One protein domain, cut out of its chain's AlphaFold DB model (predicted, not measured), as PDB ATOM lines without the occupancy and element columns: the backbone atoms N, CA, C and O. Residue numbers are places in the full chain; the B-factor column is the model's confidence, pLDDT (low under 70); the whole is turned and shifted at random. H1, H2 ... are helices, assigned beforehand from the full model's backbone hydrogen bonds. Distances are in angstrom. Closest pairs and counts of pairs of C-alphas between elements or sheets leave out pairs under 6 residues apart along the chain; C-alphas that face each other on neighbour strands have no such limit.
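This is residues 130 to 204 of the 296 residues of the protein "Hypothetical protein" of Pelagomonas calceolata (UniProt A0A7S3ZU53). Two helical hairpins, H1 with H2 and H3 with H4, are stacked one over the other as two layers, with the helices of one hairpin crossing those of the other at wide angles. Within the H1 and H2 hairpin the helices lie side by side and run opposite ways at only 8 degrees between their lines, while H3 and H4 splay apart more, at 29 degrees. The printed part has 75 residues with four named helices, H1, H2, H3 and H4 in chain order, and no named strand, and its class is all helix. It is compact, with a radius of gyration of the C-alphas of 11.2 A, and its rounded outline spans 32 by 23 by 22 A.

The printed part begins at Thr 130. H1, the longest helix by residues, covers residues 131 to 148, from C-alpha 131 at (-38.467, -19.309, 1.909), and is 25.7 A from first to last C-alpha. H2 follows as residues 151 to 159, 12.4 A long. H3 is residues 167 to 181, 21.3 A long, with C-alpha 167 at (-44.002, -17.567, -4.747). H4 is residues 184 to 199, 22.6 A long, and ends with C-alpha 199 at (-53.421, -15.365, -18.935). Residues 200 to 204 follow it.

H1 and H2 are a helical hairpin: they touch, with Ser 141 and Leu 154 as the closest C-alphas at 5.7 A, and run opposite ways at a shallow tilt of 8 degrees. H1 touches H2 with residues 137 to 145 alone. H1 touches H3 with residues 134 to 142 alone, the closest C-alphas being those of Ala 138 and Val 171, 5.3 A apart, the same way at a steep tilt of 58 degrees. H1, with residues 142 to 146 alone, touches residues 186 to 193 of H4; the closest C-alphas, of Ala 146 and Ser 189, are 5.5 A apart, and the two lines are about perpendicular at 74 degrees. H2 is close to H3 but not clearly touching it, the closest C-alphas being those of Leu 158 and Val 167 at 7.0 A. H2 touches H4, which meets it with residues 193 to 197 alone; the closest C-alphas, of Gln 151 and Ala 196, are 5.7 A apart, and the lines are only just about perpendicular at 71 degrees. H3 and H4 are the second helical hairpin: they touch, with Ile 179 and Arg 187 as the closest C-alphas at 4.5 A, and run opposite ways at a shallow tilt of 29 degrees. In H1, H2, H3 and H4 every O i to N i+4 pair is within hydrogen-bond range.

The two C-alphas farthest apart, of Thr 164 and Asp 184, are 32.7 A from each other. The printed part has no cut. The links from H1 to H2 and from H3 to H4 are tight, and the one from H2 to H3, with 7 residues, is short; no link is long. The mean pLDDT of the printed part of this model is 92.0, and no printed residue is under 70.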
ATOM      1  N   THR A 130     -40.259 -23.312   4.020       87.81
ATOM      2  CA  THR A 130     -39.209 -22.304   4.180       87.81
ATOM      3  C   THR A 130     -39.119 -21.457   2.913       87.81
ATOM      4  O   THR A 130     -39.485 -21.925   1.829       87.81
ATOM      5  N   ASP A 131     -38.626 -20.227   3.041       87.69
ATOM      6  CA  ASP A 131     -38.467 -19.309   1.909       87.69
ATOM      7  C   ASP A 131     -37.576 -19.920   0.815       87.69
ATOM      8  O   ASP A 131     -38.007 -20.092  -0.323       87.69
ATOM      9  N   ASP A 132     -36.417 -20.455   1.212       89.50
ATOM     10  CA  ASP A 132     -35.501 -21.188   0.327       89.50
ATOM     11  C   ASP A 132     -36.188 -22.325  -0.435       89.50
ATOM     12  O   ASP A 132     -35.863 -22.622  -1.585       89.50
ATOM     13  N   ARG A 133     -37.144 -23.014   0.196       91.00
ATOM     14  CA  ARG A 133     -37.861 -24.111  -0.458       91.00
ATOM     15  C   ARG A 133     -38.836 -23.583  -1.507       91.00
ATOM     16  O   ARG A 133     -38.953 -24.200  -2.564       91.00
ATOM     17  N   ALA A 134     -39.513 -22.471  -1.232       90.00
ATOM     18  CA  ALA A 134     -40.385 -21.815  -2.201       90.00
ATOM     19  C   ALA A 134     -39.586 -21.264  -3.390       90.00
ATOM     20  O   ALA A 134     -39.966 -21.511  -4.532       90.00
ATOM     21  N   GLN A 135     -38.439 -20.626  -3.141       91.38
ATOM     22  CA  GLN A 135     -37.541 -20.145  -4.196       91.38
ATOM     23  C   GLN A 135     -36.987 -21.289  -5.056       91.38
ATOM     24  O   GLN A 135     -36.987 -21.209  -6.284       91.38
ATOM     25  N   ASN A 136     -36.569 -22.393  -4.430       93.56
ATOM     26  CA  ASN A 136     -36.117 -23.576  -5.163       93.56
ATOM     27  C   ASN A 136     -37.237 -24.173  -6.021       93.56
ATOM     28  O   ASN A 136     -36.980 -24.561  -7.158       93.56
ATOM     29  N   ARG A 137     -38.478 -24.205  -5.514       94.31
ATOM     30  CA  ARG A 137     -39.624 -24.650  -6.312       94.31
ATOM     31  C   ARG A 137     -39.856 -23.724  -7.497       94.31
ATOM     32  O   ARG A 137     -39.874 -24.227  -8.608       94.31
ATOM     33  N   ALA A 138     -39.916 -22.409  -7.280       93.62
ATOM     34  CA  ALA A 138     -40.051 -21.417  -8.347       93.62
ATOM     35  C   ALA A 138     -38.999 -21.609  -9.453       93.62
ATOM     36  O   ALA A 138     -39.332 -21.635 -10.639       93.62
ATOM     37  N   ARG A 139     -37.735 -21.815  -9.068       95.38
ATOM     38  CA  ARG A 139     -36.646 -22.086 -10.010       95.38
ATOM     39  C   ARG A 139     -36.865 -23.376 -10.799       95.38
ATOM     40  O   ARG A 139     -36.773 -23.343 -12.023       95.38
ATOM     41  N   SER A 140     -37.163 -24.485 -10.120       95.94
ATOM     42  CA  SER A 140     -37.409 -25.773 -10.777       95.94
ATOM     43  C   SER A 140     -38.609 -25.718 -11.721       95.94
ATOM     44  O   SER A 140     -38.497 -26.188 -12.847       95.94
ATOM     45  N   SER A 141     -39.708 -25.074 -11.319       95.19
ATOM     46  CA  SER A 141     -40.900 -24.901 -12.157       95.19
ATOM     47  C   SER A 141     -40.589 -24.114 -13.436       95.19
ATOM     48  O   SER A 141     -41.043 -24.478 -14.517       95.19
ATOM     49  N   LEU A 142     -39.773 -23.059 -13.342       95.31
ATOM     50  CA  LEU A 142     -39.338 -22.296 -14.515       95.31
ATOM     51  C   LEU A 142     -38.379 -23.086 -15.418       95.31
ATOM     52  O   LEU A 142     -38.410 -22.914 -16.635       95.31
ATOM     53  N   ASP A 143     -37.514 -23.928 -14.850       95.00
ATOM     54  CA  ASP A 143     -36.611 -24.793 -15.622       95.00
ATOM     55  C   ASP A 143     -37.379 -25.894 -16.367       95.00
ATOM     56  O   ASP A 143     -37.089 -26.170 -17.533       95.00
ATOM     57  N   GLU A 144     -38.388 -26.485 -15.724       95.19
ATOM     58  CA  GLU A 144     -39.318 -27.443 -16.330       95.19
ATOM     59  C   GLU A 144     -40.118 -26.783 -17.459       95.19
ATOM     60  O   GLU A 144     -40.162 -27.306 -18.577       95.19
ATOM     61  N   PHE A 145     -40.664 -25.588 -17.212       95.50
ATOM     62  CA  PHE A 145     -41.367 -24.815 -18.232       95.50
ATOM     63  C   PHE A 145     -40.467 -24.487 -19.425       95.50
ATOM     64  O   PHE A 145     -40.891 -24.623 -20.569       95.50
ATOM     65  N   ALA A 146     -39.204 -24.124 -19.193       93.38
ATOM     66  CA  ALA A 146     -38.281 -23.832 -20.282       93.38
ATOM     67  C   ALA A 146     -38.054 -25.027 -21.219       93.38
ATOM     68  O   ALA A 146     -37.857 -24.833 -22.419       93.38
ATOM     69  N   GLN A 147     -38.130 -26.251 -20.695       94.19
ATOM     70  CA  GLN A 147     -37.940 -27.479 -21.467       94.19
ATOM     71  C   GLN A 147     -39.226 -27.968 -22.139       94.19
ATOM     72  O   GLN A 147     -39.182 -28.396 -23.291       94.19
ATOM     73  N   LEU A 148     -40.349 -27.935 -21.419       92.44
ATOM     74  CA  LEU A 148     -41.605 -28.563 -21.842       92.44
ATOM     75  C   LEU A 148     -42.606 -27.571 -22.447       92.44
ATOM     76  O   LEU A 148     -43.498 -27.989 -23.179       92.44
ATOM     77  N   GLN A 149     -42.454 -26.274 -22.158       91.62
ATOM     78  CA  GLN A 149     -43.389 -25.196 -22.514       91.62
ATOM     79  C   GLN A 149     -44.836 -25.475 -22.060       91.62
ATOM     80  O   GLN A 149     -45.795 -24.981 -22.655       91.62
ATOM     81  N   ASP A 150     -44.992 -26.261 -20.990       93.56
ATOM     82  CA  ASP A 150     -46.288 -26.644 -20.435       93.56
ATOM     83  C   ASP A 150     -46.775 -25.601 -19.421       93.56
ATOM     84  O   ASP A 150     -46.277 -25.489 -18.298       93.56
ATOM     85  N   GLN A 151     -47.756 -24.807 -19.849       93.44
ATOM     86  CA  GLN A 151     -48.327 -23.724 -19.052       93.44
ATOM     87  C   GLN A 151     -49.145 -24.236 -17.863       93.44
ATOM     88  O   GLN A 151     -49.190 -23.571 -16.827       93.44
ATOM     89  N   GLU A 152     -49.818 -25.379 -18.010       92.81
ATOM     90  CA  GLU A 152     -50.677 -25.924 -16.958       92.81
ATOM     91  C   GLU A 152     -49.825 -26.519 -15.845       92.81
ATOM     92  O   GLU A 152     -50.073 -26.231 -14.672       92.81
ATOM     93  N   GLU A 153     -48.764 -27.238 -16.218       93.19
ATOM     94  CA  GLU A 153     -47.800 -27.776 -15.261       93.19
ATOM     95  C   GLU A 153     -47.094 -26.657 -14.493       93.19
ATOM     96  O   GLU A 153     -47.018 -26.721 -13.268       93.19
ATOM     97  N   LEU A 154     -46.654 -25.579 -15.164       93.88
ATOM     98  CA  LEU A 154     -46.042 -24.424 -14.490       93.88
ATOM     99  C   LEU A 154     -46.957 -23.858 -13.396       93.88
ATOM    100  O   LEU A 154     -46.506 -23.569 -12.290       93.88
ATOM    101  N   ILE A 155     -48.245 -23.698 -13.689       93.12
ATOM    102  CA  ILE A 155     -49.194 -23.103 -12.744       93.12
ATOM    103  C   ILE A 155     -49.513 -24.067 -11.607       93.12
ATOM    104  O   ILE A 155     -49.485 -23.646 -10.453       93.12
ATOM    105  N   ALA A 156     -49.771 -25.341 -11.911       92.56
ATOM    106  CA  ALA A 156     -50.035 -26.360 -10.901       92.56
ATOM    107  C   ALA A 156     -48.855 -26.490  -9.925       92.56
ATOM    108  O   ALA A 156     -49.028 -26.465  -8.710       92.56
ATOM    109  N   SER A 157     -47.644 -26.517 -10.475       92.69
ATOM    110  CA  SER A 157     -46.367 -26.592  -9.770       92.69
ATOM    111  C   SER A 157     -46.135 -25.423  -8.800       92.69
ATOM    112  O   SER A 157     -45.590 -25.613  -7.707       92.69
ATOM    113  N   LEU A 158     -46.586 -24.218  -9.167       92.69
ATOM    114  CA  LEU A 158     -46.523 -23.028  -8.314       92.69
ATOM    115  C   LEU A 158     -47.680 -22.953  -7.305       92.69
ATOM    116  O   LEU A 158     -47.461 -22.502  -6.182       92.69
ATOM    117  N   ASP A 159     -48.874 -23.434  -7.663       91.31
ATOM    118  CA  ASP A 159     -50.051 -23.493  -6.780       91.31
ATOM    119  C   ASP A 159     -49.868 -24.478  -5.607       91.31
ATOM    120  O   ASP A 159     -50.528 -24.355  -4.576       91.31
ATOM    121  N   GLU A 160     -48.946 -25.440  -5.725       89.62
ATOM    122  CA  GLU A 160     -48.532 -26.310  -4.616       89.62
ATOM    123  C   GLU A 160     -47.831 -25.548  -3.479       89.62
ATOM    124  O   GLU A 160     -47.771 -26.034  -2.341       89.62
ATOM    125  N   VAL A 161     -47.261 -24.376  -3.776       88.25
ATOM    126  CA  VAL A 161     -46.536 -23.574  -2.793       88.25
ATOM    127  C   VAL A 161     -47.535 -22.803  -1.929       88.25
ATOM    128  O   VAL A 161     -48.402 -22.108  -2.456       88.25
ATOM    129  N   PRO A 162     -47.420 -22.854  -0.588       85.19
ATOM    130  CA  PRO A 162     -48.295 -22.077   0.280       85.19
ATOM    131  C   PRO A 162     -48.255 -20.576  -0.050       85.19
ATOM    132  O   PRO A 162     -47.179 -19.978  -0.114       85.19
ATOM    133  N   ASN A 163     -49.431 -19.946  -0.162       79.38
ATOM    134  CA  ASN A 163     -49.579 -18.513  -0.479       79.38
ATOM    135  C   ASN A 163     -48.819 -17.569   0.474       79.38
ATOM    136  O   ASN A 163     -48.550 -16.423   0.128       79.38
ATOM    137  N   THR A 164     -48.449 -18.037   1.669       77.81
ATOM    138  CA  THR A 164     -47.632 -17.289   2.636       77.81
ATOM    139  C   THR A 164     -46.247 -16.921   2.108       77.81
ATOM    140  O   THR A 164     -45.651 -15.970   2.603       77.81
ATOM    141  N   ASN A 165     -45.745 -17.640   1.101       80.44
ATOM    142  CA  ASN A 165     -44.358 -17.551   0.648       80.44
ATOM    143  C   ASN A 165     -44.174 -16.666  -0.593       80.44
ATOM    144  O   ASN A 165     -43.107 -16.699  -1.192       80.44
ATOM    145  N   ARG A 166     -45.209 -15.918  -1.013       85.25
ATOM    146  CA  ARG A 166     -45.151 -14.973  -2.151       85.25
ATOM    147  C   ARG A 166     -44.441 -15.556  -3.385       85.25
ATOM    148  O   ARG A 166     -43.626 -14.893  -4.019       85.25
ATOM    149  N   VAL A 167     -44.745 -16.812  -3.723       90.69
ATOM    150  CA  VAL A 167     -44.002 -17.567  -4.747       90.69
ATOM    151  C   VAL A 167     -43.959 -16.843  -6.095       90.69
ATOM    152  O   VAL A 167     -42.924 -16.846  -6.752       90.69
ATOM    153  N   TYR A 168     -45.040 -16.158  -6.480       91.56
ATOM    154  CA  TYR A 168     -45.116 -15.421  -7.742       91.56
ATOM    155  C   TYR A 168     -44.168 -14.223  -7.803       91.56
ATOM    156  O   TYR A 168     -43.605 -13.970  -8.866       91.56
ATOM    157  N   LYS A 169     -43.911 -13.556  -6.671       92.25
ATOM    158  CA  LYS A 169     -42.875 -12.522  -6.576       92.25
ATOM    159  C   LYS A 169     -41.495 -13.107  -6.877       92.25
ATOM    160  O   LYS A 169     -40.795 -12.603  -7.747       92.25
ATOM    161  N   HIS A 170     -41.139 -14.224  -6.244       92.06
ATOM    162  CA  HIS A 170     -39.854 -14.890  -6.498       92.06
ATOM    163  C   HIS A 170     -39.725 -15.420  -7.927       92.06
ATOM    164  O   HIS A 170     -38.660 -15.330  -8.534       92.06
ATOM    165  N   VAL A 171     -40.809 -15.959  -8.488       94.44
ATOM    166  CA  VAL A 171     -40.857 -16.366  -9.898       94.44
ATOM    167  C   VAL A 171     -40.561 -15.174 -10.801       94.44
ATOM    168  O   VAL A 171     -39.746 -15.295 -11.714       94.44
ATOM    169  N   PHE A 172     -41.184 -14.026 -10.541       95.31
ATOM    170  CA  PHE A 172     -40.967 -12.832 -11.343       95.31
ATOM    171  C   PHE A 172     -39.539 -12.282 -11.194       95.31
ATOM    172  O   PHE A 172     -38.901 -11.991 -12.200       95.31
ATOM    173  N   GLU A 173     -38.983 -12.237  -9.980       94.75
ATOM    174  CA  GLU A 173     -37.578 -11.866  -9.731       94.75
ATOM    175  C   GLU A 173     -36.596 -12.763 -10.511       94.75
ATOM    176  O   GLU A 173     -35.666 -12.277 -11.156       94.75
ATOM    177  N   LEU A 174     -36.836 -14.080 -10.525       94.94
ATOM    178  CA  LEU A 174     -36.031 -15.026 -11.303       94.94
ATOM    179  C   LEU A 174     -36.173 -14.805 -12.814       94.94
ATOM    180  O   LEU A 174     -35.189 -14.912 -13.547       94.94
ATOM    181  N   ILE A 175     -37.385 -14.507 -13.286       95.69
ATOM    182  CA  ILE A 175     -37.656 -14.186 -14.691       95.69
ATOM    183  C   ILE A 175     -36.906 -12.921 -15.115       95.69
ATOM    184  O   ILE A 175     -36.282 -12.921 -16.174       95.69
ATOM    185  N   VAL A 176     -36.918 -11.874 -14.288       95.75
ATOM    186  CA  VAL A 176     -36.184 -10.625 -14.537       95.75
ATOM    187  C   VAL A 176     -34.694 -10.911 -14.727       95.75
ATOM    188  O   VAL A 176     -34.134 -10.534 -15.757       95.75
ATOM    189  N   GLY A 177     -34.072 -11.654 -13.805       94.06
ATOM    190  CA  GLY A 177     -32.658 -12.029 -13.921       94.06
ATOM    191  C   GLY A 177     -32.358 -12.808 -15.209       94.06
ATOM    192  O   GLY A 177     -31.420 -12.485 -15.937       94.06
ATOM    193  N   ARG A 178     -33.212 -13.780 -15.567       95.00
ATOM    194  CA  ARG A 178     -33.087 -14.532 -16.832       95.00
ATOM    195  C   ARG A 178     -33.243 -13.654 -18.068       95.00
ATOM    196  O   ARG A 178     -32.652 -13.958 -19.101       95.00
ATOM    197  N   ILE A 179     -34.044 -12.594 -18.003       95.56
ATOM    198  CA  ILE A 179     -34.243 -11.702 -19.145       95.56
ATOM    199  C   ILE A 179     -33.026 -10.802 -19.356       95.56
ATOM    200  O   ILE A 179     -32.558 -10.634 -20.485       95.56
ATOM    201  N   VAL A 180     -32.516 -10.240 -18.267       94.19
ATOM    202  CA  VAL A 180     -31.435  -9.255 -18.291       94.19
ATOM    203  C   VAL A 180     -30.083  -9.901 -18.613       94.19
ATOM    204  O   VAL A 180     -29.341  -9.385 -19.452       94.19
ATOM    205  N   GLU A 181     -29.784 -11.041 -17.990       91.94
ATOM    206  CA  GLU A 181     -28.459 -11.680 -18.035       91.94
ATOM    207  C   GLU A 181     -28.443 -12.997 -18.825       91.94
ATOM    208  O   GLU A 181     -27.383 -13.490 -19.215       91.94
ATOM    209  N   GLY A 182     -29.615 -13.594 -19.054       90.62
ATOM    210  CA  GLY A 182     -29.725 -14.898 -19.697       90.62
ATOM    211  C   GLY A 182     -29.459 -14.870 -21.201       90.62
ATOM    212  O   GLY A 182     -29.300 -13.832 -21.846       90.62
ATOM    213  N   LYS A 183     -29.425 -16.061 -21.792       93.44
ATOM    214  CA  LYS A 183     -29.324 -16.238 -23.249       93.44
ATOM    215  C   LYS A 183     -30.670 -15.989 -23.919       93.44
ATOM    216  O   LYS A 183     -31.713 -16.079 -23.281       93.44
ATOM    217  N   ASP A 184     -30.679 -15.812 -25.238       92.44
ATOM    218  CA  ASP A 184     -31.919 -15.573 -25.997       92.44
ATOM    219  C   ASP A 184     -32.996 -16.643 -25.780       92.44
ATOM    220  O   ASP A 184     -34.177 -16.323 -25.673       92.44
ATOM    221  N   ALA A 185     -32.603 -17.914 -25.655       92.50
ATOM    222  CA  ALA A 185     -33.534 -19.000 -25.350       92.50
ATOM    223  C   ALA A 185     -34.177 -18.844 -23.957       92.50
ATOM    224  O   ALA A 185     -35.387 -19.014 -23.813       92.50
ATOM    225  N   GLU A 186     -33.383 -18.477 -22.948       93.62
ATOM    226  CA  GLU A 186     -33.853 -18.251 -21.575       93.62
ATOM    227  C   GLU A 186     -34.735 -17.004 -21.506       93.62
ATOM    228  O   GLU A 186     -35.813 -17.053 -20.915       93.62
ATOM    229  N   ARG A 187     -34.336 -15.922 -22.187       94.69
ATOM    230  CA  ARG A 187     -35.130 -14.701 -22.378       94.69
ATOM    231  C   ARG A 187     -36.505 -15.010 -22.956       94.69
ATOM    232  O   ARG A 187     -37.520 -14.660 -22.360       94.69
ATOM    233  N   ASN A 188     -36.544 -15.686 -24.102       93.88
ATOM    234  CA  ASN A 188     -37.791 -15.981 -24.804       93.88
ATOM    235  C   ASN A 188     -38.698 -16.897 -23.979       93.88
ATOM    236  O   ASN A 188     -39.896 -16.639 -23.880       93.88
ATOM    237  N   SER A 189     -38.129 -17.915 -23.328       94.56
ATOM    238  CA  SER A 189     -38.899 -18.772 -22.429       94.56
ATOM    239  C   SER A 189     -39.427 -18.019 -21.208       94.56
ATOM    240  O   SER A 189     -40.521 -18.316 -20.741       94.56
ATOM    241  N   SER A 190     -38.673 -17.060 -20.673       95.75
ATOM    242  CA  SER A 190     -39.091 -16.290 -19.497       95.75
ATOM    243  C   SER A 190     -40.217 -15.313 -19.844       95.75
ATOM    244  O   SER A 190     -41.182 -15.196 -19.093       95.75
ATOM    245  N   LEU A 191     -40.166 -14.693 -21.027       94.44
ATOM    246  CA  LEU A 191     -41.282 -13.900 -21.552       94.44
ATOM    247  C   LEU A 191     -42.533 -14.764 -21.779       94.44
ATOM    248  O   LEU A 191     -43.630 -14.372 -21.389       94.44
ATOM    249  N   ALA A 192     -42.378 -15.968 -22.341       94.31
ATOM    250  CA  ALA A 192     -43.487 -16.910 -22.504       94.31
ATOM    251  C   ALA A 192     -44.100 -17.333 -21.154       94.31
ATOM    252  O   ALA A 192     -45.322 -17.452 -21.046       94.31
ATOM    253  N   ALA A 193     -43.277 -17.489 -20.112       94.44
ATOM    254  CA  ALA A 193     -43.752 -17.777 -18.761       94.44
ATOM    255  C   ALA A 193     -44.599 -16.621 -18.199       94.44
ATOM    256  O   ALA A 193     -45.658 -16.873 -17.627       94.44
ATOM    257  N   ILE A 194     -44.197 -15.360 -18.415       94.38
ATOM    258  CA  ILE A 194     -45.008 -14.193 -18.018       94.38
ATOM    259  C   ILE A 194     -46.380 -14.242 -18.695       94.38
ATOM    260  O   ILE A 194     -47.395 -14.096 -18.015       94.38
ATOM    261  N   HIS A 195     -46.431 -14.500 -20.007       92.81
ATOM    262  CA  HIS A 195     -47.702 -14.634 -20.722       92.81
ATOM    263  C   HIS A 195     -48.584 -15.736 -20.122       92.81
ATOM    264  O   HIS A 195     -49.765 -15.500 -19.869       92.81
ATOM    265  N   ALA A 196     -48.022 -16.916 -19.842       92.25
ATOM    266  CA  ALA A 196     -48.760 -18.030 -19.249       92.25
ATOM    267  C   ALA A 196     -49.355 -17.673 -17.873       92.25
ATOM    268  O   ALA A 196     -50.531 -17.931 -17.607       92.25
ATOM    269  N   LEU A 197     -48.563 -17.025 -17.014       92.62
ATOM    270  CA  LEU A 197     -48.980 -16.631 -15.666       92.62
ATOM    271  C   LEU A 197     -50.018 -15.497 -15.685       92.62
ATOM    272  O   LEU A 197     -50.950 -15.496 -14.875       92.62
ATOM    273  N   ALA A 198     -49.897 -14.560 -16.625       90.06
ATOM    274  CA  ALA A 198     -50.834 -13.453 -16.788       90.06
ATOM    275  C   ALA A 198     -52.188 -13.902 -17.354       90.06
ATOM    276  O   ALA A 198     -53.230 -13.477 -16.856       90.06
ATOM    277  N   LEU A 199     -52.195 -14.817 -18.333       88.75
ATOM    278  CA  LEU A 199     -53.421 -15.365 -18.935       88.75
ATOM    279  C   LEU A 199     -54.345 -16.025 -17.907       88.75
ATOM    280  O   LEU A 199     -55.564 -16.010 -18.059       88.75
ATOM    281  N   LYS A 200     -53.767 -16.607 -16.854       88.75
ATOM    282  CA  LYS A 200     -54.500 -17.264 -15.763       88.75
ATOM    283  C   LYS A 200     -54.641 -16.366 -14.528       88.75
ATOM    284  O   LYS A 200     -55.036 -16.849 -13.469       88.75
ATOM    285  N   SER A 201     -54.316 -15.077 -14.668       86.06
ATOM    286  CA  SER A 201     -54.402 -14.038 -13.631       86.06
ATOM    287  C   SER A 201     -53.701 -14.410 -12.320       86.06
ATOM    288  O   SER A 201     -54.159 -14.051 -11.236       86.06
ATOM    289  N   LYS A 202     -52.594 -15.156 -12.412       88.25
ATOM    290  CA  LYS A 202     -51.797 -15.571 -11.249       88.25
ATOM    291  C   LYS A 202     -50.812 -14.499 -10.806       88.25
ATOM    292  O   LYS A 202     -50.455 -14.443  -9.637       88.25
ATOM    293  N   LEU A 203     -50.396 -13.658 -11.746       88.94
ATOM    294  CA  LEU A 203     -49.418 -12.606 -11.531       88.94
ATOM    295  C   LEU A 203     -50.140 -11.284 -11.250       88.94
ATOM    296  O   LEU A 203     -50.928 -10.826 -12.080       88.94
ATOM    297  N   LYS A 204     -49.894 -10.687 -10.084       89.44
ATOM    298  CA  LYS A 204     -50.476  -9.394  -9.704       89.44
ATOM    299  C   LYS A 204     -49.444  -8.277  -9.810       89.44
ATOM    300  O   LYS A 204     -48.244  -8.528  -9.760       89.44
TER     301      LYS A 204